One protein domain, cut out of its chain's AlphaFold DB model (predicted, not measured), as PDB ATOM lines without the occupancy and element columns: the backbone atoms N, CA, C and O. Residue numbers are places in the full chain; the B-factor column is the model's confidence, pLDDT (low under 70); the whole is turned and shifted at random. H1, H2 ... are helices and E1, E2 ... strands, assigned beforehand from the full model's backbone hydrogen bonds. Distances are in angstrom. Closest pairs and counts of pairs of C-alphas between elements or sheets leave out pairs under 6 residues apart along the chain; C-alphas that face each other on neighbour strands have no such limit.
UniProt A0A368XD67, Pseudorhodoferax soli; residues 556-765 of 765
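AT A GLANCE: This is residues 556 to 765 of the 765 residues of a protein of Pseudorhodoferax soli (UniProt A0A368XD67). With little regular structure, this loop-rich body gathers round a strongly twisted sheet, E3 with E1, E2, E6 and E7, H5 packing on it; hairpin E4 and E5 and, opposite, H1 mark the ends. The 210 residues run H1 H2 H3 H4 E1 E2 E3 E4 E5 E6 H5 E7 H6, class mixed, with 79 in named elements; compact, radius of gyration of the C-alphas 19.0 A, spans 64 by 39 by 35 A.

HOW THE PARTS SIT: Start at E3, residues 671 to 679: antiparallel E2, 635 to 638, and E1, 625 to 630, lie on one side, E6, 718 to 722, on the other. Find N 637 and O 672, 2.8 A; N 629 and O 678, 2.9 A; N 675 and O 720, 2.9 A. E7, 743 to 747, pairs with E1, N 626 and O 746 at 2.9 A. H5, 728 to 735, runs along E3, height over the sheet 8.5 A, and touches H6, 760 to 763, closest C-alphas Val 734 and Thr 761, 5.2 A. H2, 583 to 596, only grazes the sheet; its residues 595 to 596 only just touch H4, 610 to 613, with 3 pairs within 8 A, as does H3, 598 to 603. Every O i to N i+4 pair is within hydrogen-bond range in H3 and H5, 8 of 10 in H2.

IN THESE COORDINATES: From C-alpha 671 at (-29.787, 22.031, 24.376), E3 runs 22.6 A, bending at 676; H2 spans 19.6 A. H1, 561 to 564, begins at (-40.846, 40.764, 3.183); E4, 691 to 695, and E5, 700 to 704, are a hairpin, N 693 and O 702 at 3.1 A.

THE WHOLE: The printed part has no cut; E2 to E3 is a long link of 32 residues. No printed residue is under 70.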
ATOM      1  N   GLY A 556     -32.544  44.815 -10.288       94.44
ATOM      2  CA  GLY A 556     -32.956  43.629 -11.056       94.44
ATOM      3  C   GLY A 556     -33.323  42.396 -10.217       94.44
ATOM      4  O   GLY A 556     -33.616  41.352 -10.796       94.44
ATOM      5  N   LYS A 557     -33.246  42.479  -8.882       94.62
ATOM      6  CA  LYS A 557     -33.502  41.393  -7.919       94.62
ATOM      7  C   LYS A 557     -34.114  41.934  -6.606       94.62
ATOM      8  O   LYS A 557     -33.517  41.743  -5.546       94.62
ATOM      9  N   PRO A 558     -35.260  42.638  -6.648       95.62
ATOM     10  CA  PRO A 558     -35.931  43.059  -5.424       95.62
ATOM     11  C   PRO A 558     -36.377  41.834  -4.616       95.62
ATOM     12  O   PRO A 558     -36.834  40.849  -5.192       95.62
ATOM     13  N   LEU A 559     -36.268  41.920  -3.293       96.94
ATOM     14  CA  LEU A 559     -36.767  40.912  -2.358       96.94
ATOM     15  C   LEU A 559     -38.119  41.341  -1.769       96.94
ATOM     16  O   LEU A 559     -38.435  42.531  -1.671       96.94
ATOM     17  N   THR A 560     -38.908  40.363  -1.346       95.62
ATOM     18  CA  THR A 560     -40.157  40.534  -0.593       95.62
ATOM     19  C   THR A 560     -39.921  40.483   0.920       95.62
ATOM     20  O   THR A 560     -38.870  40.042   1.388       95.62
ATOM     21  N   MET A 561     -40.920  40.882   1.719       96.56
ATOM     22  CA  MET A 561     -40.846  40.764   3.183       96.56
ATOM     23  C   MET A 561     -40.688  39.301   3.639       96.56
ATOM     24  O   MET A 561     -39.944  39.026   4.578       96.56
ATOM     25  N   LEU A 562     -41.306  38.353   2.926       95.69
ATOM     26  CA  LEU A 562     -41.169  36.911   3.175       95.69
ATOM     27  C   LEU A 562     -39.747  36.382   2.928       95.69
ATOM     28  O   LEU A 562     -39.309  35.473   3.626       95.69
ATOM     29  N   GLU A 563     -39.020  36.949   1.963       96.00
ATOM     30  CA  GLU A 563     -37.619  36.597   1.685       96.00
ATOM     31  C   GLU A 563     -36.630  37.307   2.623       96.00
ATOM     32  O   GLU A 563     -35.516  36.819   2.830       96.00
ATOM     33  N   ALA A 564     -37.025  38.453   3.192       97.75
ATOM     34  CA  ALA A 564     -36.248  39.186   4.186       97.75
ATOM     35  C   ALA A 564     -36.325  38.544   5.580       97.75
ATOM     36  O   ALA A 564     -35.297  38.415   6.252       97.75
ATOM     37  N   MET A 565     -37.519  38.113   5.997       97.38
ATOM     38  CA  MET A 565     -37.727  37.366   7.238       97.38
ATOM     39  C   MET A 565     -37.077  35.978   7.190       97.38
ATOM     40  O   MET A 565     -36.846  35.392   6.131       97.38
ATOM     41  N   ARG A 566     -36.802  35.414   8.368       96.62
ATOM     42  CA  ARG A 566     -36.320  34.039   8.525       96.62
ATOM     43  C   ARG A 566     -37.356  33.192   9.247       96.62
ATOM     44  O   ARG A 566     -37.888  33.601  10.272       96.62
ATOM     45  N   SER A 567     -37.596  31.987   8.734       96.44
ATOM     46  CA  SER A 567     -38.444  31.003   9.411       96.44
ATOM     47  C   SER A 567     -37.681  30.147  10.411       96.44
ATOM     48  O   SER A 567     -38.161  29.869  11.511       96.44
ATOM     49  N   LYS A 568     -36.450  29.766  10.059       96.81
ATOM     50  CA  LYS A 568     -35.501  29.087  10.944       96.81
ATOM     51  C   LYS A 568     -34.303  29.984  11.250       96.81
ATOM     52  O   LYS A 568     -33.817  30.698  10.365       96.81
ATOM     53  N   VAL A 569     -33.829  29.909  12.493       97.81
ATOM     54  CA  VAL A 569     -32.640  30.622  12.977       97.81
ATOM     55  C   VAL A 569     -31.434  30.179  12.150       97.81
ATOM     56  O   VAL A 569     -31.111  28.993  12.108       97.81
ATOM     57  N   PHE A 570     -30.765  31.127  11.493       96.88
ATOM     58  CA  PHE A 570     -29.731  30.832  10.496       96.88
ATOM     59  C   PHE A 570     -28.543  30.033  11.063       96.88
ATOM     60  O   PHE A 570     -28.087  29.087  10.429       96.88
ATOM     61  N   ASP A 571     -28.082  30.379  12.271       95.44
ATOM     62  CA  ASP A 571     -26.952  29.719  12.949       95.44
ATOM     63  C   ASP A 571     -27.371  28.507  13.816       95.44
ATOM     64  O   ASP A 571     -26.550  27.942  14.538       95.44
ATOM     65  N   SER A 572     -28.646  28.095  13.788       97.06
ATOM     66  CA  SER A 572     -29.110  26.909  14.523       97.06
ATOM     67  C   SER A 572     -28.558  25.629  13.883       97.06
ATOM     68  O   SER A 572     -28.551  25.533  12.652       97.06
ATOM     69  N   PRO A 573     -28.106  24.621  14.653       96.56
ATOM     70  CA  PRO A 573     -27.592  23.389  14.073       96.56
ATOM     71  C   PRO A 573     -28.692  22.625  13.327       96.56
ATOM     72  O   PRO A 573     -29.876  22.704  13.658       96.56
ATOM     73  N   ALA A 574     -28.287  21.857  12.316       94.94
ATOM     74  CA  ALA A 574     -29.203  21.087  11.489       94.94
ATOM     75  C   ALA A 574     -29.235  19.603  11.878       94.94
ATOM     76  O   ALA A 574     -28.194  18.976  12.068       94.94
ATOM     77  N   VAL A 575     -30.435  19.021  11.909       91.25
ATOM     78  CA  VAL A 575     -30.659  17.570  11.992       91.25
ATOM     79  C   VAL A 575     -31.410  17.152  10.730       91.25
ATOM     80  O   VAL A 575     -32.363  17.811  10.323       91.25
ATOM     81  N   GLY A 576     -30.934  16.110  10.042       88.88
ATOM     82  CA  GLY A 576     -31.503  15.704   8.748       88.88
ATOM     83  C   GLY A 576     -31.444  16.793   7.663       88.88
ATOM     84  O   GLY A 576     -32.279  16.808   6.767       88.88
ATOM     85  N   GLY A 577     -30.499  17.737   7.762       91.06
ATOM     86  CA  GLY A 577     -30.368  18.869   6.836       91.06
ATOM     87  C   GLY A 577     -31.290  20.064   7.114       91.06
ATOM     88  O   GLY A 577     -31.215  21.045   6.383       91.06
ATOM     89  N   THR A 578     -32.116  20.026   8.167       90.19
ATOM     90  CA  THR A 578     -33.002  21.140   8.560       90.19
ATOM     91  C   THR A 578     -32.558  21.741   9.893       90.19
ATOM     92  O   THR A 578     -32.351  21.000  10.855       90.19
ATOM     93  N   ASN A 579     -32.414  23.071   9.969       95.56
ATOM     94  CA  ASN A 579     -32.143  23.795  11.218       95.56
ATOM     95  C   ASN A 579     -33.238  23.495  12.258       95.56
ATOM     96  O   ASN A 579     -34.425  23.642  11.958       95.56
ATOM     97  N   ILE A 580     -32.856  23.090  13.474       94.31
ATOM     98  CA  ILE A 580     -33.818  22.576  14.467       94.31
ATOM     99  C   ILE A 580     -34.706  23.661  15.098       94.31
ATOM    100  O   ILE A 580     -35.798  23.355  15.574       94.31
ATOM    101  N   THR A 581     -34.267  24.921  15.084       95.88
ATOM    102  CA  THR A 581     -34.953  26.032  15.761       95.88
ATOM    103  C   THR A 581     -35.642  26.972  14.768       95.88
ATOM    104  O   THR A 581     -34.985  27.584  13.921       95.88
ATOM    105  N   SER A 582     -36.967  27.142  14.887       97.00
ATOM    106  CA  SER A 582     -37.678  28.247  14.226       97.00
ATOM    107  C   SER A 582     -37.424  29.576  14.938       97.00
ATOM    108  O   SER A 582     -37.197  29.588  16.147       97.00
ATOM    109  N   GLU A 583     -37.495  30.704  14.228       97.44
ATOM    110  CA  GLU A 583     -37.395  32.028  14.872       97.44
ATOM    111  C   GLU A 583     -38.510  32.243  15.907       97.44
ATOM    112  O   GLU A 583     -38.281  32.874  16.936       97.44
ATOM    113  N   PHE A 584     -39.687  31.635  15.710       97.25
ATOM    114  CA  PHE A 584     -40.745  31.627  16.721       97.25
ATOM    115  C   PHE A 584     -40.352  30.815  17.961       97.25
ATOM    116  O   PHE A 584     -40.429  31.326  19.073       97.25
ATOM    117  N   ALA A 585     -39.838  29.590  17.804       96.62
ATOM    118  CA  ALA A 585     -39.366  28.804  18.946       96.62
ATOM    119  C   ALA A 585     -38.204  29.492  19.690       96.62
ATOM    120  O   ALA A 585     -38.161  29.425  20.919       96.62
ATOM    121  N   ASN A 586     -37.319  30.183  18.959       97.50
ATOM    122  CA  ASN A 586     -36.242  31.021  19.492       97.50
ATOM    123  C   ASN A 586     -36.799  32.197  20.309       97.50
ATOM    124  O   ASN A 586     -36.391  32.418  21.445       97.50
ATOM    125  N   GLN A 587     -37.783  32.918  19.767       96.12
ATOM    126  CA  GLN A 587     -38.464  34.003  20.469       96.12
ATOM    127  C   GLN A 587     -39.108  33.502  21.777       96.12
ATOM    128  O   GLN A 587     -38.850  34.056  22.840       96.12
ATOM    129  N   LEU A 588     -39.873  32.407  21.743       96.56
ATOM    130  CA  LEU A 588     -40.458  31.821  22.957       96.56
ATOM    131  C   LEU A 588     -39.369  31.421  23.981       96.56
ATOM    132  O   LEU A 588     -39.541  31.618  25.185       96.56
ATOM    133  N   GLU A 589     -38.211  30.937  23.516       97.00
ATOM    134  CA  GLU A 589     -37.085  30.571  24.383       97.00
ATOM    135  C   GLU A 589     -36.440  31.775  25.084       97.00
ATOM    136  O   GLU A 589     -36.078  31.676  26.260       97.00
ATOM    137  N   LYS A 590     -36.359  32.935  24.416       95.81
ATOM    138  CA  LYS A 590     -35.882  34.202  25.006       95.81
ATOM    139  C   LYS A 590     -36.611  34.536  26.309       95.81
ATOM    140  O   LYS A 590     -36.006  35.069  27.233       95.81
ATOM    141  N   ARG A 591     -37.910  34.232  26.399       94.44
ATOM    142  CA  ARG A 591     -38.728  34.523  27.589       94.44
ATOM    143  C   ARG A 591     -38.851  33.376  28.558       94.44
ATOM    144  O   ARG A 591     -38.774  33.627  29.762       94.44
ATOM    145  N   ARG A 592     -38.956  32.139  28.064       96.25
ATOM    146  CA  ARG A 592     -38.884  30.955  28.923       96.25
ATOM    147  C   ARG A 592     -37.598  30.976  29.752       96.25
ATOM    148  O   ARG A 592     -37.656  30.804  30.963       96.25
ATOM    149  N   SER A 593     -36.456  31.273  29.132       95.25
ATOM    150  CA  SER A 593     -35.169  31.358  29.833       95.25
ATOM    151  C   SER A 593     -35.124  32.463  30.897       95.25
ATOM    152  O   SER A 593     -34.657  32.210  32.009       95.25
ATOM    153  N   VAL A 594     -35.666  33.652  30.607       95.25
ATOM    154  CA  VAL A 594     -35.738  34.774  31.565       95.25
ATOM    155  C   VAL A 594     -36.564  34.428  32.807       95.25
ATOM    156  O   VAL A 594     -36.131  34.744  33.912       95.25
ATOM    157  N   ILE A 595     -37.721  33.771  32.659       96.50
ATOM    158  CA  ILE A 595     -38.558  33.412  33.818       96.50
ATOM    159  C   ILE A 595     -38.070  32.146  34.543       96.50
ATOM    160  O   ILE A 595     -38.185  32.059  35.768       96.50
ATOM    161  N   SER A 596     -37.514  31.168  33.823       95.81
ATOM    162  CA  SER A 596     -37.179  29.852  34.382       95.81
ATOM    163  C   SER A 596     -35.782  29.742  34.978       95.81
ATOM    164  O   SER A 596     -35.663  29.150  36.047       95.81
ATOM    165  N   TYR A 597     -34.743  30.257  34.311       95.75
ATOM    166  CA  TYR A 597     -33.369  29.793  34.544       95.75
ATOM    167  C   TYR A 597     -32.543  30.676  35.483       95.75
ATOM    168  O   TYR A 597     -32.493  31.896  35.329       95.75
ATOM    169  N   ALA A 598     -31.772  30.042  36.370       95.56
ATOM    170  CA  ALA A 598     -30.861  30.711  37.303       95.56
ATOM    171  C   ALA A 598     -29.770  31.552  36.603       95.56
ATOM    172  O   ALA A 598     -29.252  32.510  37.178       95.56
ATOM    173  N   ALA A 599     -29.444  31.238  35.344       94.88
ATOM    174  CA  ALA A 599     -28.546  32.046  34.518       94.88
ATOM    175  C   ALA A 599     -29.067  33.483  34.310       94.88
ATOM    176  O   ALA A 599     -28.274  34.420  34.228       94.88
ATOM    177  N   SER A 600     -30.390  33.669  34.278       93.88
ATOM    178  CA  SER A 600     -31.036  34.978  34.121       93.88
ATOM    179  C   SER A 600     -30.876  35.843  35.369       93.88
ATOM    180  O   SER A 600     -30.657  37.047  35.253       93.88
ATOM    181  N   ASP A 601     -30.876  35.226  36.554       94.94
ATOM    182  CA  ASP A 601     -30.637  35.901  37.837       94.94
ATOM    183  C   ASP A 601     -29.170  36.335  37.988       94.94
ATOM    184  O   ASP A 601     -28.874  37.362  38.600       94.94
ATOM    185  N   ALA A 602     -28.246  35.558  37.410       94.12
ATOM    186  CA  ALA A 602     -26.826  35.893  37.348       94.12
ATOM    187  C   ALA A 602     -26.534  37.012  36.330       94.12
ATOM    188  O   ALA A 602     -25.669  37.850  36.578       94.12
ATOM    189  N   ALA A 603     -27.261  37.047  35.208       92.50
ATOM    190  CA  ALA A 603     -27.161  38.110  34.207       92.50
ATOM    191  C   ALA A 603     -27.823  39.424  34.664       92.50
ATOM    192  O   ALA A 603     -27.336  40.506  34.339       92.50
ATOM    193  N   ASN A 604     -28.911  39.348  35.437       93.00
ATOM    194  CA  ASN A 604     -29.614  40.505  35.978       93.00
ATOM    195  C   ASN A 604     -30.091  40.220  37.410       93.00
ATOM    196  O   ASN A 604     -31.076  39.520  37.632       93.00
ATOM    197  N   SER A 605     -29.440  40.846  38.391       91.50
ATOM    198  CA  SER A 605     -29.702  40.622  39.819       91.50
ATOM    199  C   SER A 605     -31.104  41.035  40.294       91.50
ATOM    200  O   SER A 605     -31.519  40.619  41.381       91.50
ATOM    201  N   SER A 606     -31.854  41.810  39.498       91.88
ATOM    202  CA  SER A 606     -33.272  42.114  39.757       91.88
ATOM    203  C   SER A 606     -34.216  40.953  39.414       91.88
ATOM    204  O   SER A 606     -35.355  40.932  39.882       91.88
ATOM    205  N   TYR A 607     -33.751  39.971  38.637       94.88
ATOM    206  CA  TYR A 607     -34.511  38.772  38.311       94.88
ATOM    207  C   TYR A 607     -34.358  37.713  39.399       94.88
ATOM    208  O   TYR A 607     -33.326  37.597  40.071       94.88
ATOM    209  N   LYS A 608     -35.453  36.994  39.623       96.56
ATOM    210  CA  LYS A 608     -35.567  35.854  40.524       96.56
ATOM    211  C   LYS A 608     -36.354  34.796  39.774       96.56
ATOM    212  O   LYS A 608     -37.581  34.867  39.700       96.56
ATOM    213  N   SER A 609     -35.641  33.876  39.153       97.25
ATOM    214  CA  SER A 609     -36.153  32.805  38.306       97.25
ATOM    215  C   SER A 609     -36.943  31.758  39.093       97.25
ATOM    216  O   SER A 609     -36.903  31.706  40.327       97.25
ATOM    217  N   ILE A 610     -37.689  30.910  38.385       97.69
ATOM    218  CA  ILE A 610     -38.402  29.784  39.001       97.69
ATOM    219  C   ILE A 610     -37.402  28.763  39.567       97.69
ATOM    220  O   ILE A 610     -37.640  28.257  40.659       97.69
ATOM    221  N   GLU A 611     -36.252  28.526  38.921       97.00
ATOM    222  CA  GLU A 611     -35.190  27.648  39.446       97.00
ATOM    223  C   GLU A 611     -34.649  28.072  40.821       97.00
ATOM    224  O   GLU A 611     -34.407  27.205  41.660       97.00
ATOM    225  N   THR A 612     -34.468  29.372  41.078       96.44
ATOM    226  CA  THR A 612     -33.890  29.853  42.350       96.44
ATOM    227  C   THR A 612     -34.935  30.202  43.407       96.44
ATOM    228  O   THR A 612     -34.652  30.133  44.603       96.44
ATOM    229  N   SER A 613     -36.127  30.631  42.984       97.00
ATOM    230  CA  SER A 613     -37.083  31.349  43.841       97.00
ATOM    231  C   SER A 613     -38.526  30.844  43.723       97.00
ATOM    232  O   SER A 613     -39.402  31.296  44.459       97.00
ATOM    233  N   GLY A 614     -38.804  29.908  42.814       95.94
ATOM    234  CA  GLY A 614     -40.157  29.415  42.583       95.94
ATOM    235  C   GLY A 614     -41.107  30.493  42.022       95.94
ATOM    236  O   GLY A 614     -40.665  31.396  41.309       95.94
ATOM    237  N   PRO A 615     -42.422  30.433  42.295       97.06
ATOM    238  CA  PRO A 615     -43.095  29.374  43.045       97.06
ATOM    239  C   PRO A 615     -42.851  27.996  42.427       97.06
ATOM    240  O   PRO A 615     -42.758  27.865  41.211       97.06
ATOM    241  N   PHE A 616     -42.771  26.971  43.266       97.25
ATOM    242  CA  PHE A 616     -42.755  25.582  42.825       97.25
ATOM    243  C   PHE A 616     -44.187  25.046  42.711       97.25
ATOM    244  O   PHE A 616     -45.119  25.583  43.325       97.25
ATOM    245  N   LYS A 617     -44.360  23.993  41.906       96.94
ATOM    246  CA  LYS A 617     -45.628  23.259  41.801       96.94
ATOM    247  C   LYS A 617     -45.843  22.426  43.082       96.94
ATOM    248  O   LYS A 617     -44.879  21.807  43.536       96.94
ATOM    249  N   PRO A 618     -47.065  22.384  43.653       95.69
ATOM    250  CA  PRO A 618     -47.364  21.627  44.867       95.69
ATOM    251  C   PRO A 618     -46.888  20.172  44.811       95.69
ATOM    252  O   PRO A 618     -47.158  19.471  43.838       95.69
ATOM    253  N   GLY A 619     -46.200  19.725  45.860       94.50
ATOM    254  CA  GLY A 619     -45.649  18.373  45.979       94.50
ATOM    255  C   GLY A 619     -44.317  18.160  45.249       94.50
ATOM    256  O   GLY A 619     -43.750  17.068  45.333       94.50
ATOM    257  N   ARG A 620     -43.793  19.172  44.540       95.94
ATOM    258  CA  ARG A 620     -42.511  19.098  43.817       95.94
ATOM    259  C   ARG A 620     -41.369  19.859  44.477       95.94
ATOM    260  O   ARG A 620     -40.245  19.773  44.000       95.94
ATOM    261  N   GLU A 621     -41.611  20.542  45.590       94.12
ATOM    262  CA  GLU A 621     -40.685  21.463  46.268       94.12
ATOM    263  C   GLU A 621     -39.350  20.802  46.659       94.12
ATOM    264  O   GLU A 621     -38.322  21.470  46.732       94.12
ATOM    265  N   ALA A 622     -39.359  19.484  46.883       94.44
ATOM    266  CA  ALA A 622     -38.185  18.680  47.225       94.44
ATOM    267  C   ALA A 622     -37.460  18.044  46.016       94.44
ATOM    268  O   ALA A 622     -36.461  17.356  46.209       94.44
ATOM    269  N   GLY A 623     -37.947  18.239  44.784       95.38
ATOM    270  CA  GLY A 623     -37.424  17.579  43.580       95.38
ATOM    271  C   GLY A 623     -37.686  16.062  43.550       95.38
ATOM    272  O   GLY A 623     -36.745  15.270  43.640       95.38
ATOM    273  N   PRO A 624     -38.958  15.622  43.482       97.38
ATOM    274  CA  PRO A 624     -39.322  14.216  43.616       97.38
ATOM    275  C   PRO A 624     -38.876  13.363  42.422       97.38
ATOM    276  O   PRO A 624     -38.703  13.838  41.299       97.38
ATOM    277  N   THR A 625     -38.768  12.055  42.661       97.88
ATOM    278  CA  THR A 625     -38.780  11.052  41.589       97.88
ATOM    279  C   THR A 625     -40.209  10.568  41.393       97.88
ATOM    280  O   THR A 625     -40.853  10.140  42.347       97.88
ATOM    281  N   VAL A 626     -40.703  10.669  40.163       97.56
ATOM    282  CA  VAL A 626     -42.106  10.465  39.790       97.56
ATOM    283  C   VAL A 626     -42.223   9.411  38.695       97.56
ATOM    284  O   VAL A 626     -41.301   9.227  37.896       97.56
ATOM    285  N   THR A 627     -43.375   8.742  38.632       98.12
ATOM    286  CA  THR A 627     -43.767   7.993  37.429       98.12
ATOM    287  C   THR A 627     -44.581   8.898  36.511       98.12
ATOM    288  O   THR A 627     -45.290   9.794  36.976       98.12
ATOM    289  N   ALA A 628     -44.473   8.685  35.205       97.81
ATOM    290  CA  ALA A 628     -45.217   9.438  34.204       97.81
ATOM    291  C   ALA A 628     -45.497   8.589  32.962       97.81
ATOM    292  O   ALA A 628     -44.794   7.616  32.689       97.81
ATOM    293  N   THR A 629     -46.484   9.006  32.175       98.00
ATOM    294  CA  THR A 629     -46.701   8.522  30.805       98.00
ATOM    295  C   THR A 629     -46.257   9.598  29.822       98.00
ATOM    296  O   THR A 629     -46.696  10.745  29.926       98.00
ATOM    297  N   LEU A 630     -45.402   9.240  28.864       97.75
ATOM    298  CA  LEU A 630     -44.990  10.137  27.782       97.75
ATOM    299  C   LEU A 630     -46.146  10.277  26.776       97.75
ATOM    300  O   LEU A 630     -46.673   9.275  26.294       97.75
ATOM    301  N   LEU A 631     -46.578  11.502  26.481       97.00
ATOM    302  CA  LEU A 631     -47.762  11.786  25.655       97.00
ATOM    303  C   LEU A 631     -47.427  12.060  24.185       97.00
ATOM    304  O   LEU A 631     -48.320  11.975  23.342       97.00
ATOM    305  N   ASP A 632     -46.163  12.342  23.869       96.88
ATOM    306  CA  ASP A 632     -45.644  12.519  22.513       96.88
ATOM    307  C   ASP A 632     -44.234  11.909  22.353       96.88
ATOM    308  O   ASP A 632     -43.725  11.227  23.245       96.88
ATOM    309  N   GLY A 633     -43.628  12.099  21.176       96.56
ATOM    310  CA  GLY A 633     -42.262  11.655  20.871       96.56
ATOM    311  C   GLY A 633     -41.156  12.580  21.396       96.56
ATOM    312  O   GLY A 633     -39.985  12.314  21.141       96.56
ATOM    313  N   GLY A 634     -41.503  13.656  22.108       96.06
ATOM    314  CA  GLY A 634     -40.579  14.713  22.498       96.06
ATOM    315  C   GLY A 634     -39.989  15.493  21.318       96.06
ATOM    316  O   GLY A 634     -40.255  15.229  20.145       96.06
ATOM    317  N   LYS A 635     -39.164  16.492  21.637       95.88
ATOM    318  CA  LYS A 635     -38.384  17.274  20.671       95.88
ATOM    319  C   LYS A 635     -37.145  17.882  21.324       95.88
ATOM    320  O   LYS A 635     -37.101  18.064  22.539       95.88
ATOM    321  N   ILE A 636     -36.165  18.263  20.508       97.06
ATOM    322  CA  ILE A 636     -35.021  19.063  20.963       97.06
ATOM    323  C   ILE A 636     -35.394  20.548  20.895       97.06
ATOM    324  O   ILE A 636     -36.007  21.000  19.927       97.06
ATOM    325  N   VAL A 637     -35.009  21.305  21.918       97.06
ATOM    326  CA  VAL A 637     -35.031  22.771  21.935       97.06
ATOM    327  C   VAL A 637     -33.597  23.261  22.124       97.06
ATOM    328  O   VAL A 637     -32.873  22.751  22.978       97.06
ATOM    329  N   GLN A 638     -33.173  24.222  21.308       97.75
ATOM    330  CA  GLN A 638     -31.918  24.951  21.493       97.75
ATOM    331  C   GLN A 638     -32.152  26.115  22.465       97.75
ATOM    332  O   GLN A 638     -33.226  26.714  22.441       97.75
ATOM    333  N   GLY A 639     -31.158  26.457  23.285       97.56
ATOM    334  CA  GLY A 639     -31.161  27.704  24.049       97.56
ATOM    335  C   GLY A 639     -31.175  28.938  23.137       97.56
ATOM    336  O   GLY A 639     -30.888  28.856  21.939       97.56
ATOM    337  N   PHE A 640     -31.554  30.087  23.700       97.50
ATOM    338  CA  PHE A 640     -31.831  31.293  22.918       97.50
ATOM    339  C   PHE A 640     -30.617  31.767  22.102       97.50
ATOM    340  O   PHE A 640     -29.516  31.932  22.633       97.50
ATOM    341  N   VAL A 641     -30.847  32.038  20.815       97.38
ATOM    342  CA  VAL A 641     -29.874  32.605  19.876       97.38
ATOM    343  C   VAL A 641     -30.167  34.095  19.701       97.38
ATOM    344  O   VAL A 641     -31.154  34.476  19.072       97.38
ATOM    345  N   GLY A 642     -29.293  34.930  20.269       95.19
ATOM    346  CA  GLY A 642     -29.460  36.379  20.399       95.19
ATOM    347  C   GLY A 642     -29.654  37.162  19.096       95.19
ATOM    348  O   GLY A 642     -30.549  38.005  19.059       95.19
ATOM    349  N   PRO A 643     -28.852  36.937  18.036       96.19
ATOM    350  CA  PRO A 643     -29.065  37.594  16.748       96.19
ATOM    351  C   PRO A 643     -30.248  36.970  15.990       96.19
ATOM    352  O   PRO A 643     -30.144  35.870  15.449       96.19
ATOM    353  N   GLN A 644     -31.366  37.691  15.934       97.25
ATOM    354  CA  GLN A 644     -32.618  37.252  15.303       97.25
ATOM    355  C   GLN A 644     -32.721  37.760  13.854       97.25
ATOM    356  O   GLN A 644     -32.152  38.799  13.510       97.25
ATOM    357  N   ASN A 645     -33.452  37.041  12.993       97.00
ATOM    358  CA  ASN A 645     -33.613  37.339  11.560       97.00
ATOM    359  C   ASN A 645     -32.287  37.513  10.793       97.00
ATOM    360  O   ASN A 645     -32.180  38.321   9.868       97.00
ATOM    361  N   LYS A 646     -31.260  36.732  11.143       98.19
ATOM    362  CA  LYS A 646     -29.992  36.732  10.406       98.19
ATOM    363  C   LYS A 646     -30.205  36.278   8.959       98.19
ATOM    364  O   LYS A 646     -30.520  35.118   8.698       98.19
ATOM    365  N   ASN A 647     -30.011  37.193   8.013       98.00
ATOM    366  CA  ASN A 647     -30.245  36.965   6.593       98.00
ATOM    367  C   ASN A 647     -29.092  37.528   5.740       98.00
ATOM    368  O   ASN A 647     -29.117  38.702   5.371       98.00
ATOM    369  N   PRO A 648     -28.089  36.703   5.379       97.44
ATOM    370  CA  PRO A 648     -26.946  37.133   4.568       97.44
ATOM    371  C   PRO A 648     -27.274  37.657   3.162       97.44
ATOM    372  O   PRO A 648     -26.393  38.231   2.528       97.44
ATOM    373  N   ALA A 649     -28.507  37.490   2.662       96.50
ATOM    374  CA  ALA A 649     -28.929  38.101   1.401       96.50
ATOM    375  C   ALA A 649     -29.078  39.633   1.499       96.50
ATOM    376  O   ALA A 649     -28.970  40.322   0.488       96.50
ATOM    377  N   ILE A 650     -29.295  40.167   2.708       98.12
ATOM    378  CA  ILE A 650     -29.480  41.597   2.981       98.12
ATOM    379  C   ILE A 650     -28.312  42.066   3.867       98.12
ATOM    380  O   ILE A 650     -28.223  41.632   5.014       98.12
ATOM    381  N   PRO A 651     -27.418  42.967   3.406       96.69
ATOM    382  CA  PRO A 651     -26.203  43.331   4.146       96.69
ATOM    383  C   PRO A 651     -26.444  43.816   5.583       96.69
ATOM    384  O   PRO A 651     -25.721  43.419   6.492       96.69
ATOM    385  N   LEU A 652     -27.501  44.605   5.809       97.69
ATOM    386  CA  LEU A 652     -27.884  45.104   7.140       97.69
ATOM    387  C   LEU A 652     -28.457  44.018   8.077       97.69
ATOM    388  O   LEU A 652     -28.597  44.267   9.269       97.69
ATOM    389  N   LEU A 653     -28.764  42.820   7.564       98.19
ATOM    390  CA  LEU A 653     -29.223  41.653   8.333       98.19
ATOM    391  C   LEU A 653     -28.203  40.504   8.335       98.19
ATOM    392  O   LEU A 653     -28.477  39.451   8.911       98.19
ATOM    393  N   ALA A 654     -27.022  40.672   7.729       97.50
ATOM    394  CA  ALA A 654     -26.058  39.584   7.546       97.50
ATOM    395  C   ALA A 654     -25.545  38.974   8.868       97.50
ATOM    396  O   ALA A 654     -25.200  37.793   8.911       97.50
ATOM    397  N   SER A 655     -25.560  39.760   9.948       96.81
ATOM    398  CA  SER A 655     -25.229  39.330  11.315       96.81
ATOM    399  C   SER A 655     -26.455  39.047  12.195       96.81
ATOM    400  O   SER A 655     -26.280  38.596  13.323       96.81
ATOM    401  N   GLY A 656     -27.676  39.289  11.704       97.31
ATOM    402  CA  GLY A 656     -28.896  39.357  12.516       97.31
ATOM    403  C   GLY A 656     -28.996  40.644  13.338       97.31
ATOM    404  O   GLY A 656     -28.055  41.436  13.400       97.31
ATOM    405  N   ILE A 657     -30.152  40.854  13.967       96.88
ATOM    406  CA  ILE A 657     -30.413  41.996  14.851       96.88
ATOM    407  C   ILE A 657     -30.430  41.523  16.305       96.88
ATOM    408  O   ILE A 657     -31.024  40.497  16.633       96.88
ATOM    409  N   VAL A 658     -29.776  42.293  17.173       93.62
ATOM    410  CA  VAL A 658     -29.673  42.059  18.617       93.62
ATOM    411  C   VAL A 658     -30.475  43.129  19.358       93.62
ATOM    412  O   VAL A 658     -30.182  44.318  19.261       93.62
ATOM    413  N   THR A 659     -31.496  42.713  20.102       87.19
ATOM    414  CA  THR A 659     -32.427  43.621  20.787       87.19
ATOM    415  C   THR A 659     -31.888  44.058  22.155       87.19
ATOM    416  O   THR A 659     -31.975  43.306  23.121       87.19
ATOM    417  N   ALA A 660     -31.341  45.273  22.256       76.50
ATOM    418  CA  ALA A 660     -30.612  45.734  23.448       76.50
ATOM    419  C   ALA A 660     -31.492  46.141  24.651       76.50
ATOM    420  O   ALA A 660     -31.086  45.977  25.802       76.50
ATOM    421  N   THR A 661     -32.697  46.663  24.405       80.69
ATOM    422  CA  THR A 661     -33.625  47.175  25.438       80.69
ATOM    423  C   THR A 661     -34.273  46.087  26.291       80.69
ATOM    424  O   THR A 661     -34.870  46.381  27.323       80.69
ATOM    425  N   ASP A 662     -34.186  44.834  25.854       85.00
ATOM    426  CA  ASP A 662     -35.005  43.738  26.345       85.00
ATOM    427  C   ASP A 662     -34.120  42.583  26.815       85.00
ATOM    428  O   ASP A 662     -33.707  41.762  26.005       85.00
ATOM    429  N   GLN A 663     -33.786  42.551  28.107       87.94
ATOM    430  CA  GLN A 663     -32.746  41.674  28.667       87.94
ATOM    431  C   GLN A 663     -33.075  40.171  28.542       87.94
ATOM    432  O   GLN A 663     -34.221  39.750  28.703       87.94
ATOM    433  N   TYR A 664     -32.040  39.360  28.295       92.25
ATOM    434  CA  TYR A 664     -32.107  37.901  28.134       92.25
ATOM    435  C   TYR A 664     -30.747  37.241  28.422       92.25
ATOM    436  O   TYR A 664     -29.727  37.919  28.534       92.25
ATOM    437  N   VAL A 665     -30.717  35.904  28.459       93.25
ATOM    438  CA  VAL A 665     -29.478  35.105  28.419       93.25
ATOM    439  C   VAL A 665     -29.297  34.525  27.017       93.25
ATOM    440  O   VAL A 665     -30.205  33.892  26.487       93.25
ATOM    441  N   ASN A 666     -28.138  34.757  26.400       95.31
ATOM    442  CA  ASN A 666     -27.772  34.153  25.117       95.31
ATOM    443  C   ASN A 666     -27.131  32.783  25.365       95.31
ATOM    444  O   ASN A 666     -26.076  32.721  25.995       95.31
ATOM    445  N   ASP A 667     -27.727  31.707  24.856       96.44
ATOM    446  CA  ASP A 667     -27.243  30.336  25.056       96.44
ATOM    447  C   ASP A 667     -27.377  29.460  23.790       96.44
ATOM    448  O   ASP A 667     -28.034  28.417  23.804       96.44
ATOM    449  N   PRO A 668     -26.727  29.832  22.672       96.50
ATOM    450  CA  PRO A 668     -26.835  29.105  21.404       96.50
ATOM    451  C   PRO A 668     -26.235  27.689  21.446       96.50
ATOM    452  O   PRO A 668     -26.456  26.909  20.520       96.50
ATOM    453  N   ALA A 669     -25.463  27.359  22.489       96.38
ATOM    454  CA  ALA A 669     -24.837  26.053  22.703       96.38
ATOM    455  C   ALA A 669     -25.573  25.183  23.741       96.38
ATOM    456  O   ALA A 669     -25.157  24.050  23.986       96.38
ATOM    457  N   GLY A 670     -26.623  25.703  24.380       97.19
ATOM    458  CA  GLY A 670     -27.485  24.933  25.269       97.19
ATOM    459  C   GLY A 670     -28.491  24.110  24.478       97.19
ATOM    460  O   GLY A 670     -29.049  24.577  23.484       97.19
ATOM    461  N   PHE A 671     -28.745  22.888  24.935       98.25
ATOM    462  CA  PHE A 671     -29.787  22.031  24.376       98.25
ATOM    463  C   PHE A 671     -30.672  21.479  25.481       98.25
ATOM    464  O   PHE A 671     -30.253  21.314  26.624       98.25
ATOM    465  N   TYR A 672     -31.904  21.161  25.127       98.12
ATOM    466  CA  TYR A 672     -32.893  20.609  26.033       98.12
ATOM    467  C   TYR A 672     -33.738  19.588  25.279       98.12
ATOM    468  O   TYR A 672     -33.995  19.768  24.087       98.12
ATOM    469  N   VAL A 673     -34.215  18.549  25.959       98.38
ATOM    470  CA  VAL A 673     -35.280  17.692  25.422       98.38
ATOM    471  C   VAL A 673     -36.578  18.032  26.132       98.38
ATOM    472  O   VAL A 673     -36.635  18.031  27.358       98.38
ATOM    473  N   GLN A 674     -37.602  18.359  25.351       98.06
ATOM    474  CA  GLN A 674     -38.922  18.763  25.816       98.06
ATOM    475  C   GLN A 674     -39.970  17.746  25.356       98.06
ATOM    476  O   GLN A 674     -39.912  17.271  24.223       98.06
ATOM    477  N   VAL A 675     -40.904  17.390  26.233       98.19
ATOM    478  CA  VAL A 675     -41.844  16.281  26.037       98.19
ATOM    479  C   VAL A 675     -43.164  16.575  26.745       98.19
ATOM    480  O   VAL A 675     -43.176  17.059  27.881       98.19
ATOM    481  N   ALA A 676     -44.289  16.301  26.082       97.69
ATOM    482  CA  ALA A 676     -45.589  16.323  26.746       97.69
ATOM    483  C   ALA A 676     -45.727  15.073  27.625       97.69
ATOM    484  O   ALA A 676     -45.463  13.957  27.175       97.69
ATOM    485  N   VAL A 677     -46.133  15.237  28.882       97.25
ATOM    486  CA  VAL A 677     -46.188  14.155  29.873       97.25
ATOM    487  C   VAL A 677     -47.442  14.229  30.733       97.25
ATOM    488  O   VAL A 677     -47.921  15.303  31.086       97.25
ATOM    489  N   GLN A 678     -47.952  13.063  31.120       96.88
ATOM    490  CA  GLN A 678     -48.873  12.924  32.242       96.88
ATOM    491  C   GLN A 678     -48.071  12.410  33.434       96.88
ATOM    492  O   GLN A 678     -47.721  11.231  33.474       96.88
ATOM    493  N   VAL A 679     -47.757  13.289  34.385       97.12
ATOM    494  CA  VAL A 679     -47.083  12.912  35.635       97.12
ATOM    495  C   VAL A 679     -48.105  12.361  36.633       97.12
ATOM    496  O   VAL A 679     -49.246  12.825  36.694       97.12
ATOM    497  N   ASN A 680     -47.699  11.349  37.398       95.12
ATOM    498  CA  ASN A 680     -48.528  10.640  38.372       95.12
ATOM    499  C   ASN A 680     -48.166  11.059  39.811       95.12
ATOM    500  O   ASN A 680     -47.762  10.228  40.623       95.12
ATOM    501  N   ASP A 681     -48.266  12.352  40.121       94.44
ATOM    502  CA  ASP A 681     -47.929  12.935  41.433       94.44
ATOM    503  C   ASP A 681     -49.107  13.646  42.126       94.44
ATOM    504  O   ASP A 681     -48.974  14.121  43.252       94.44
ATOM    505  N   GLY A 682     -50.272  13.701  41.474       91.62
ATOM    506  CA  GLY A 682     -51.468  14.370  41.990       91.62
ATOM    507  C   GLY A 682     -51.521  15.880  41.733       91.62
ATOM    508  O   GLY A 682     -52.473  16.520  42.179       91.62
ATOM    509  N   TYR A 683     -50.561  16.461  41.000       94.69
ATOM    510  CA  TYR A 683     -50.619  17.871  40.614       94.69
ATOM    511  C   TYR A 683     -51.766  18.127  39.608       94.69
ATOM    512  O   TYR A 683     -51.772  17.542  38.523       94.69
ATOM    513  N   PRO A 684     -52.744  19.009  39.906       91.31
ATOM    514  CA  PRO A 684     -53.946  19.161  39.076       91.31
ATOM    515  C   PRO A 684     -53.776  20.091  37.855       91.31
ATOM    516  O   PRO A 684     -54.707  20.246  37.059       91.31
ATOM    517  N   GLY A 685     -52.603  20.714  37.681       95.38
ATOM    518  CA  GLY A 685     -52.352  21.721  36.640       95.38
ATOM    519  C   GLY A 685     -52.726  23.153  37.036       95.38
ATOM    520  O   GLY A 685     -52.985  23.979  36.164       95.38
ATOM    521  N   TYR A 686     -52.806  23.456  38.334       96.94
ATOM    522  CA  TYR A 686     -53.057  24.805  38.850       96.94
ATOM    523  C   TYR A 686     -52.307  25.068  40.159       96.94
ATOM    524  O   TYR A 686     -51.963  24.134  40.886       96.94
ATOM    525  N   LEU A 687     -52.075  26.339  40.496       97.31
ATOM    526  CA  LEU A 687     -51.558  26.735  41.809       97.31
ATOM    527  C   LEU A 687     -52.741  26.956  42.775       97.31
ATOM    528  O   LEU A 687     -53.604  27.778  42.467       97.31
ATOM    529  N   PRO A 688     -52.829  26.263  43.927       95.94
ATOM    530  CA  PRO A 688     -53.924  26.457  44.877       95.94
ATOM    531  C   PRO A 688     -53.951  27.870  45.475       95.94
ATOM    532  O   PRO A 688     -52.915  28.509  45.660       95.94
ATOM    533  N   ASN A 689     -55.142  28.356  45.834       95.19
ATOM    534  CA  ASN A 689     -55.269  29.600  46.597       95.19
ATOM    535  C   ASN A 689     -54.673  29.450  48.003       95.19
ATOM    536  O   ASN A 689     -54.858  28.425  48.656       95.19
ATOM    537  N   ASN A 690     -54.000  30.503  48.473       95.50
ATOM    538  CA  ASN A 690     -53.295  30.554  49.758       95.50
ATOM    539  C   ASN A 690     -52.166  29.514  49.892       95.50
ATOM    540  O   ASN A 690     -51.736  29.189  51.003       95.50
ATOM    541  N   PHE A 691     -51.651  29.010  48.766       95.75
ATOM    542  CA  PHE A 691     -50.527  28.086  48.766       95.75
ATOM    543  C   PHE A 691     -49.282  28.783  49.320       95.75
ATOM    544  O   PHE A 691     -48.828  29.785  48.769       95.75
ATOM    545  N   THR A 692     -48.757  28.284  50.438       97.38
ATOM    546  CA  THR A 692     -47.658  28.921  51.173       97.38
ATOM    547  C   THR A 692     -46.396  28.084  51.054       97.38
ATOM    548  O   THR A 692     -46.391  26.924  51.452       97.38
ATOM    549  N   GLN A 693     -45.322  28.679  50.538       96.06
ATOM    550  CA  GLN A 693     -44.020  28.022  50.395       96.06
ATOM    551  C   GLN A 693     -42.874  29.007  50.646       96.06
ATOM    552  O   GLN A 693     -43.026  30.220  50.483       96.06
ATOM    553  N   PHE A 694     -41.717  28.478  51.037       96.81
ATOM    554  CA  PHE A 694     -40.481  29.246  51.145       96.81
ATOM    555  C   PHE A 694     -39.861  29.448  49.754       96.81
ATOM    556  O   PHE A 694     -39.627  28.481  49.035       96.81
ATOM    557  N   SER A 695     -39.595  30.702  49.387       96.94
ATOM    558  CA  SER A 695     -38.856  31.107  48.189       96.94
ATOM    559  C   SER A 695     -37.372  31.264  48.551       96.94
ATOM    560  O   SER A 695     -37.031  32.212  49.271       96.94
ATOM    561  N   PRO A 696     -36.469  30.376  48.083       94.88
ATOM    562  CA  PRO A 696     -35.068  30.402  48.502       94.88
ATOM    563  C   PRO A 696     -34.334  31.666  48.044       94.88
ATOM    564  O   PRO A 696     -33.724  32.350  48.865       94.88
ATOM    565  N   GLY A 697     -34.443  32.034  46.765       92.19
ATOM    566  CA  GLY A 697     -33.747  33.193  46.196       92.19
ATOM    567  C   GLY A 697     -34.255  34.564  46.663       92.19
ATOM    568  O   GLY A 697     -33.567  35.562  46.444       92.19
ATOM    569  N   THR A 698     -35.407  34.638  47.346       94.62
ATOM    570  CA  THR A 698     -35.840  35.849  48.076       94.62
ATOM    571  C   THR A 698     -35.702  35.732  49.596       94.62
ATOM    572  O   THR A 698     -35.884  36.732  50.288       94.62
ATOM    573  N   ASN A 699     -35.368  34.545  50.121       96.00
ATOM    574  CA  ASN A 699     -35.324  34.219  51.549       96.00
ATOM    575  C   ASN A 699     -36.617  34.606  52.306       96.00
ATOM    576  O   ASN A 699     -36.577  35.182  53.394       96.00
ATOM    577  N   GLN A 700     -37.778  34.331  51.704       96.69
ATOM    578  CA  GLN A 700     -39.092  34.690  52.249       96.69
ATOM    579  C   GLN A 700     -40.102  33.555  52.085       96.69
ATOM    580  O   GLN A 700     -40.162  32.906  51.044       96.69
ATOM    581  N   THR A 701     -40.962  33.370  53.084       98.06
ATOM    582  CA  THR A 701     -42.174  32.553  52.942       98.06
ATOM    583  C   THR A 701     -43.271  33.396  52.304       98.06
ATOM    584  O   THR A 701     -43.625  34.448  52.831       98.06
ATOM    585  N   ILE A 702     -43.806  32.938  51.170       98.06
ATOM    586  CA  ILE A 702     -44.819  33.655  50.390       98.06
ATOM    587  C   ILE A 702     -46.094  32.811  50.332       98.06
ATOM    588  O   ILE A 702     -46.061  31.645  49.935       98.06
ATOM    589  N   THR A 703     -47.219  33.422  50.706       98.12
ATOM    590  CA  THR A 703     -48.572  32.901  50.480       98.12
ATOM    591  C   THR A 703     -49.065  33.425  49.135       98.12
ATOM    592  O   THR A 703     -49.272  34.626  48.969       98.12
ATOM    593  N   TYR A 704     -49.220  32.538  48.156       97.19
ATOM    594  CA  TYR A 704     -49.583  32.906  46.791       97.19
ATOM    595  C   TYR A 704     -51.101  32.938  46.571       97.19
ATOM    596  O   TYR A 704     -51.843  32.063  47.028       97.19
ATOM    597  N   ARG A 705     -51.552  33.915  45.777       95.12
ATOM    598  CA  ARG A 705     -52.817  33.842  45.043       95.12
ATOM    599  C   ARG A 705     -52.704  32.714  44.021       95.12
ATOM    600  O   ARG A 705     -51.759  32.671  43.230       95.12
ATOM    601  N   GLY A 706     -53.670  31.808  44.070       95.69
ATOM    602  CA  GLY A 706     -53.767  30.691  43.148       95.69
ATOM    603  C   GLY A 706     -54.329  31.107  41.794       95.69
ATOM    604  O   GLY A 706     -54.796  32.232  41.608       95.69
ATOM    605  N   GLY A 707     -54.292  30.166  40.864       97.56
ATOM    606  CA  GLY A 707     -54.848  30.300  39.525       97.56
ATOM    607  C   GLY A 707     -54.457  29.125  38.631       97.56
ATOM    608  O   GLY A 707     -53.608  28.312  39.021       97.56
ATOM    609  N   PRO A 708     -55.084  29.020  37.451       97.44
ATOM    610  CA  PRO A 708     -54.823  27.941  36.507       97.44
ATOM    611  C   PRO A 708     -53.394  28.032  35.958       97.44
ATOM    612  O   PRO A 708     -52.848  29.128  35.884       97.44
ATOM    613  N   VAL A 709     -52.788  26.895  35.599       97.19
ATOM    614  CA  VAL A 709     -51.446  26.833  34.985       97.19
ATOM    615  C   VAL A 709     -51.515  26.025  33.688       97.19
ATOM    616  O   VAL A 709     -51.655  26.611  32.625       97.19
ATOM    617  N   GLU A 710     -51.519  24.692  33.743       96.38
ATOM    618  CA  GLU A 710     -51.838  23.828  32.595       96.38
ATOM    619  C   GLU A 710     -53.343  23.566  32.456       96.38
ATOM    620  O   GLU A 710     -53.808  23.166  31.390       96.38
ATOM    621  N   SER A 711     -54.134  23.824  33.505       95.62
ATOM    622  CA  SER A 711     -55.602  23.763  33.459       95.62
ATOM    623  C   SER A 711     -56.250  24.853  32.594       95.62
ATOM    624  O   SER A 711     -57.466  24.842  32.390       95.62
ATOM    625  N   VAL A 712     -55.436  25.746  32.024       94.88
ATOM    626  CA  VAL A 712     -55.799  26.659  30.928       94.88
ATOM    627  C   VAL A 712     -56.042  25.924  29.608       94.88
ATOM    628  O   VAL A 712     -56.627  26.504  28.702       94.88
ATOM    629  N   HIS A 713     -55.659  24.644  29.512       92.31
ATOM    630  CA  HIS A 713     -55.991  23.757  28.400       92.31
ATOM    631  C   HIS A 713     -56.878  22.598  28.871       92.31
ATOM    632  O   HIS A 713     -56.650  21.977  29.915       92.31
ATOM    633  N   ALA A 714     -57.871  22.250  28.047       86.06
ATOM    634  CA  ALA A 714     -58.816  21.170  28.340       86.06
ATOM    635  C   ALA A 714     -58.161  19.771  28.349       86.06
ATOM    636  O   ALA A 714     -58.667  18.846  28.984       86.06
ATOM    637  N   LYS A 715     -57.033  19.594  27.645       85.50
ATOM    638  CA  LYS A 715     -56.291  18.324  27.625       85.50
ATOM    639  C   LYS A 715     -55.508  18.135  28.937       85.50
ATOM    640  O   LYS A 715     -54.902  19.100  29.412       85.50
ATOM    641  N   PRO A 716     -55.489  16.922  29.519       81.88
ATOM    642  CA  PRO A 716     -54.655  16.603  30.674       81.88
ATOM    643  C   PRO A 716     -53.168  16.519  30.291       81.88
ATOM    644  O   PRO A 716     -52.822  16.437  29.111       81.88
ATOM    645  N   GLY A 717     -52.302  16.525  31.304       92.31
ATOM    646  CA  GLY A 717     -50.848  16.570  31.155       92.31
ATOM    647  C   GLY A 717     -50.254  17.979  31.249       92.31
ATOM    648  O   GLY A 717     -50.955  18.965  31.504       92.31
ATOM    649  N   GLU A 718     -48.938  18.031  31.071       95.62
ATOM    650  CA  GLU A 718     -48.077  19.217  31.090       95.62
ATOM    651  C   GLU A 718     -46.909  19.033  30.102       95.62
ATOM    652  O   GLU A 718     -46.645  17.921  29.642       95.62
ATOM    653  N   VAL A 719     -46.186  20.107  29.775       97.44
ATOM    654  CA  VAL A 719     -44.965  20.028  28.958       97.44
ATOM    655  C   VAL A 719     -43.752  20.218  29.858       97.44
ATOM    656  O   VAL A 719     -43.499  21.324  30.335       97.44
ATOM    657  N   LEU A 720     -42.996  19.140  30.077       97.69
ATOM    658  CA  LEU A 720     -41.750  19.170  30.843       97.69
ATOM    659  C   LEU A 720     -40.534  19.134  29.922       97.69
ATOM    660  O   LEU A 720     -40.606  18.752  28.752       97.69
ATOM    661  N   ARG A 721     -39.394  19.549  30.464       96.56
ATOM    662  CA  ARG A 721     -38.138  19.696  29.740       96.56
ATOM    663  C   ARG A 721     -36.976  19.265  30.625       96.56
ATOM    664  O   ARG A 721     -37.048  19.417  31.835       96.56
ATOM    665  N   THR A 722     -35.914  18.714  30.048       98.50
ATOM    666  CA  THR A 722     -34.671  18.439  30.780       98.50
ATOM    667  C   THR A 722     -34.015  19.706  31.319       98.50
ATOM    668  O   THR A 722     -34.145  20.781  30.742       98.50
ATOM    669  N   ARG A 723     -33.179  19.567  32.352       97.44
ATOM    670  CA  ARG A 723     -32.100  20.538  32.588       97.44
ATOM    671  C   ARG A 723     -31.233  20.683  31.328       97.44
ATOM    672  O   ARG A 723     -31.206  19.793  30.473       97.44
ATOM    673  N   ARG A 724     -30.507  21.800  31.242       97.19
ATOM    674  CA  ARG A 724     -29.598  22.118  30.134       97.19
ATOM    675  C   ARG A 724     -28.585  20.991  29.886       97.19
ATOM    676  O   ARG A 724     -27.820  20.629  30.777       97.19
ATOM    677  N   LEU A 725     -28.575  20.494  28.657       98.25
ATOM    678  CA  LEU A 725     -27.581  19.602  28.066       98.25
ATOM    679  C   LEU A 725     -26.496  20.441  27.377       98.25
ATOM    680  O   LEU A 725     -26.755  21.561  26.927       98.25
ATOM    681  N   ASN A 726     -25.279  19.909  27.295       94.44
ATOM    682  CA  ASN A 726     -24.110  20.629  26.789       94.44
ATOM    683  C   ASN A 726     -23.856  20.400  25.295       94.44
ATOM    684  O   ASN A 726     -23.015  21.084  24.712       94.44
ATOM    685  N   SER A 727     -24.546  19.444  24.667       96.88
ATOM    686  CA  SER A 727     -24.415  19.190  23.233       96.88
ATOM    687  C   SER A 727     -25.698  18.673  22.582       96.88
ATOM    688  O   SER A 727     -26.550  18.048  23.217       96.88
ATOM    689  N   LEU A 728     -25.790  18.871  21.265       97.25
ATOM    690  CA  LEU A 728     -26.852  18.294  20.443       97.25
ATOM    691  C   LEU A 728     -26.832  16.756  20.475       97.25
ATOM    692  O   LEU A 728     -27.890  16.138  20.449       97.25
ATOM    693  N   ALA A 729     -25.648  16.140  20.576       97.56
ATOM    694  CA  ALA A 729     -25.500  14.687  20.632       97.56
ATOM    695  C   ALA A 729     -26.114  14.094  21.913       97.56
ATOM    696  O   ALA A 729     -26.823  13.092  21.843       97.56
ATOM    697  N   GLU A 730     -25.916  14.742  23.066       98.12
ATOM    698  CA  GLU A 730     -26.603  14.376  24.315       98.12
ATOM    699  C   GLU A 730     -28.125  14.508  24.166       98.12
ATOM    700  O   GLU A 730     -28.862  13.599  24.539       98.12
ATOM    701  N   ALA A 731     -28.609  15.600  23.563       98.19
ATOM    702  CA  ALA A 731     -30.040  15.817  23.345       98.19
ATOM    703  C   ALA A 731     -30.661  14.789  22.383       98.19
ATOM    704  O   ALA A 731     -31.769  14.312  22.624       98.19
ATOM    705  N   GLN A 732     -29.939  14.379  21.338       97.81
ATOM    706  CA  GLN A 732     -30.349  13.286  20.453       97.81
ATOM    707  C   GLN A 732     -30.368  11.934  21.181       97.81
ATOM    708  O   GLN A 732     -31.314  11.169  21.001       97.81
ATOM    709  N   ALA A 733     -29.376  11.654  22.032       98.25
ATOM    710  CA  ALA A 733     -29.322  10.426  22.825       98.25
ATOM    711  C   ALA A 733     -30.468  10.339  23.850       98.25
ATOM    712  O   ALA A 733     -31.055   9.273  24.012       98.25
ATOM    713  N   VAL A 734     -30.835  11.454  24.494       98.44
ATOM    714  CA  VAL A 734     -32.019  11.535  25.368       98.44
ATOM    715  C   VAL A 734     -33.304  11.344  24.556       98.44
ATOM    716  O   VAL A 734     -34.125  10.498  24.913       98.44
ATOM    717  N   LEU A 735     -33.479  12.085  23.453       97.94
ATOM    718  CA  LEU A 735     -34.684  12.021  22.615       97.94
ATOM    719  C   LEU A 735     -34.934  10.602  22.081       97.94
ATOM    720  O   LEU A 735     -36.071  10.145  22.086       97.94
ATOM    721  N   ALA A 736     -33.882   9.871  21.699       97.69
ATOM    722  CA  ALA A 736     -33.978   8.493  21.213       97.69
ATOM    723  C   ALA A 736     -34.547   7.485  22.239       97.69
ATOM    724  O   ALA A 736     -34.883   6.362  21.866       97.69
ATOM    725  N   THR A 737     -34.668   7.863  23.517       97.25
ATOM    726  CA  THR A 737     -35.308   7.040  24.561       97.25
ATOM    727  C   THR A 737     -36.809   7.313  24.716       97.25
ATOM    728  O   THR A 737     -37.513   6.538  25.368       97.25
ATOM    729  N   ILE A 738     -37.321   8.398  24.130       97.81
ATOM    730  CA  ILE A 738     -38.719   8.814  24.256       97.81
ATOM    731  C   ILE A 738     -39.582   8.057  23.242       97.81
ATOM    732  O   ILE A 738     -39.259   7.960  22.062       97.81
ATOM    733  N   ALA A 739     -40.716   7.541  23.713       96.62
ATOM    734  CA  ALA A 739     -41.749   6.948  22.876       96.62
ATOM    735  C   ALA A 739     -43.127   7.253  23.472       96.62
ATOM    736  O   ALA A 739     -43.341   7.073  24.673       96.62
ATOM    737  N   GLN A 740     -44.068   7.685  22.631       97.06
ATOM    738  CA  GLN A 740     -45.439   7.973  23.046       97.06
ATOM    739  C   GLN A 740     -46.096   6.735  23.682       97.06
ATOM    740  O   GLN A 740     -45.972   5.619  23.181       97.06
ATOM    741  N   GLY A 741     -46.796   6.933  24.798       96.94
ATOM    742  CA  GLY A 741     -47.433   5.878  25.586       96.94
ATOM    743  C   GLY A 741     -46.486   5.101  26.509       96.94
ATOM    744  O   GLY A 741     -46.968   4.325  27.335       96.94
ATOM    745  N   ARG A 742     -45.161   5.303  26.429       97.31
ATOM    746  CA  ARG A 742     -44.209   4.673  27.355       97.31
ATOM    747  C   ARG A 742     -44.432   5.220  28.769       97.31
ATOM    748  O   ARG A 742     -44.412   6.433  28.983       97.31
ATOM    749  N   GLN A 743     -44.610   4.318  29.733       97.94
ATOM    750  CA  GLN A 743     -44.500   4.653  31.152       97.94
ATOM    751  C   GLN A 743     -43.026   4.692  31.549       97.94
ATOM    752  O   GLN A 743     -42.256   3.819  31.145       97.94
ATOM    753  N   VAL A 744     -42.647   5.706  32.320       98.06
ATOM    754  CA  VAL A 744     -41.263   5.963  32.725       98.06
ATOM    755  C   VAL A 744     -41.189   6.489  34.151       98.06
ATOM    756  O   VAL A 744     -42.127   7.105  34.658       98.06
ATOM    757  N   THR A 745     -40.033   6.298  34.772       98.06
ATOM    758  CA  THR A 745     -39.607   6.978  35.992       98.06
ATOM    759  C   THR A 745     -38.622   8.087  35.632       98.06
ATOM    760  O   THR A 745     -37.677   7.863  34.871       98.06
ATOM    761  N   MET A 746     -38.821   9.279  36.196       97.12
ATOM    762  CA  MET A 746     -37.910  10.419  36.051       97.12
ATOM    763  C   MET A 746     -37.794  11.197  37.365       97.12
ATOM    764  O   MET A 746     -38.715  11.194  38.180       97.12
ATOM    765  N   THR A 747     -36.676  11.891  37.570       98.25
ATOM    766  CA  THR A 747     -36.487  12.800  38.711       98.25
ATOM    767  C   THR A 747     -36.667  14.242  38.249       98.25
ATOM    768  O   THR A 747     -36.152  14.615  37.197       98.25
ATOM    769  N   LEU A 748     -37.386  15.055  39.019       98.38
ATOM    770  CA  LEU A 748     -37.631  16.470  38.730       98.38
ATOM    771  C   LEU A 748     -36.815  17.373  39.665       98.38
ATOM    772  O   LEU A 748     -36.499  16.998  40.790       98.38
ATOM    773  N   THR A 749     -36.495  18.587  39.223       98.19
ATOM    774  CA  THR A 749     -36.102  19.686  40.118       98.19
ATOM    775  C   THR A 749     -37.341  20.309  40.778       98.19
ATOM    776  O   THR A 749     -38.460  20.089  40.304       98.19
ATOM    777  N   PRO A 750     -37.185  21.156  41.816       97.06
ATOM    778  CA  PRO A 750     -38.293  21.952  42.351       97.06
ATOM    779  C   PRO A 750     -39.027  22.793  41.292       97.06
ATOM    780  O   PRO A 750     -40.252  22.907  41.309       97.06
ATOM    781  N   ALA A 751     -38.293  23.298  40.295       96.75
ATOM    782  CA  ALA A 751     -38.830  24.022  39.140       96.75
ATOM    783  C   ALA A 751     -39.467  23.125  38.053       96.75
ATOM    784  O   ALA A 751     -39.825  23.617  36.988       96.75
ATOM    785  N   SER A 752     -39.626  21.818  38.307       96.69
ATOM    786  CA  SER A 752     -40.147  20.815  37.358       96.69
ATOM    787  C   SER A 752     -39.331  20.632  36.070       96.69
ATOM    788  O   SER A 752     -39.852  20.130  35.078       96.69
ATOM    789  N   GLU A 753     -38.042  20.970  36.079       97.69
ATOM    790  CA  GLU A 753     -37.123  20.583  35.001       97.69
ATOM    791  C   GLU A 753     -36.606  19.153  35.281       97.69
ATOM    792  O   GLU A 753     -36.278  18.803  36.416       97.69
ATOM    793  N   ILE A 754     -36.536  18.298  34.263       98.56
ATOM    794  CA  ILE A 754     -36.181  16.877  34.376       98.56
ATOM    795  C   ILE A 754     -34.670  16.744  34.608       98.56
ATOM    796  O   ILE A 754     -33.841  17.255  33.848       98.56
ATOM    797  N   VAL A 755     -34.292  16.051  35.675       98.25
ATOM    798  CA  VAL A 755     -32.901  15.836  36.072       98.25
ATOM    799  C   VAL A 755     -32.227  14.873  35.100       98.25
ATOM    800  O   VAL A 755     -32.541  13.689  35.051       98.25
ATOM    801  N   VAL A 756     -31.236  15.386  34.374       97.88
ATOM    802  CA  VAL A 756     -30.334  14.584  33.541       97.88
ATOM    803  C   VAL A 756     -29.261  13.924  34.431       97.88
ATOM    804  O   VAL A 756     -28.566  14.660  35.151       97.88
ATOM    805  N   PRO A 757     -29.121  12.582  34.422       97.00
ATOM    806  CA  PRO A 757     -28.027  11.850  35.062       97.00
ATOM    807  C   PRO A 757     -26.782  11.759  34.156       97.00
ATOM    808  O   PRO A 757     -26.817  12.152  32.997       97.00
ATOM    809  N   ALA A 758     -25.668  11.233  34.683       95.69
ATOM    810  CA  ALA A 758     -24.385  11.184  33.963       95.69
ATOM    811  C   ALA A 758     -24.421  10.354  32.662       95.69
ATOM    812  O   ALA A 758     -23.828  10.754  31.666       95.69
ATOM    813  N   ASP A 759     -25.138   9.225  32.656       97.06
ATOM    814  CA  ASP A 759     -25.572   8.575  31.416       97.06
ATOM    815  C   ASP A 759     -26.914   9.184  31.009       97.06
ATOM    816  O   ASP A 759     -27.954   8.865  31.588       97.06
ATOM    817  N   VAL A 760     -26.890  10.065  30.010       97.62
ATOM    818  CA  VAL A 760     -28.071  10.818  29.574       97.62
ATOM    819  C   VAL A 760     -29.204   9.914  29.065       97.62
ATOM    820  O   VAL A 760     -30.372  10.294  29.161       97.62
ATOM    821  N   THR A 761     -28.913   8.686  28.618       96.94
ATOM    822  CA  THR A 761     -29.951   7.723  28.200       96.94
ATOM    823  C   THR A 761     -30.819   7.251  29.375       96.94
ATOM    824  O   THR A 761     -31.959   6.836  29.190       96.94
ATOM    825  N   GLN A 762     -30.332   7.401  30.610       97.06
ATOM    826  CA  GLN A 762     -31.042   7.043  31.839       97.06
ATOM    827  C   GLN A 762     -31.942   8.169  32.380       97.06
ATOM    828  O   GLN A 762     -32.358   8.097  33.541       97.06
ATOM    829  N   THR A 763     -32.226   9.205  31.577       97.94
ATOM    830  CA  THR A 763     -33.149  10.310  31.920       97.94
ATOM    831  C   THR A 763     -34.603   9.833  32.032       97.94
ATOM    832  O   THR A 763     -35.338  10.302  32.898       97.94
ATOM    833  N   PHE A 764     -35.004   8.866  31.196       97.31
ATOM    834  CA  PHE A 764     -36.347   8.281  31.162       97.31
ATOM    835  C   PHE A 764     -36.253   6.755  31.319       97.31
ATOM    836  O   PHE A 764     -35.936   6.044  30.358       97.31
ATOM    837  N   ARG A 765     -36.492   6.253  32.537       93.56
ATOM    838  CA  ARG A 765     -36.293   4.838  32.911       93.56
ATOM    839  C   ARG A 765     -37.587   4.040  32.832       93.56
ATOM    840  O   ARG A 765     -38.500   4.366  33.615       93.56
TER     841      ARG A 765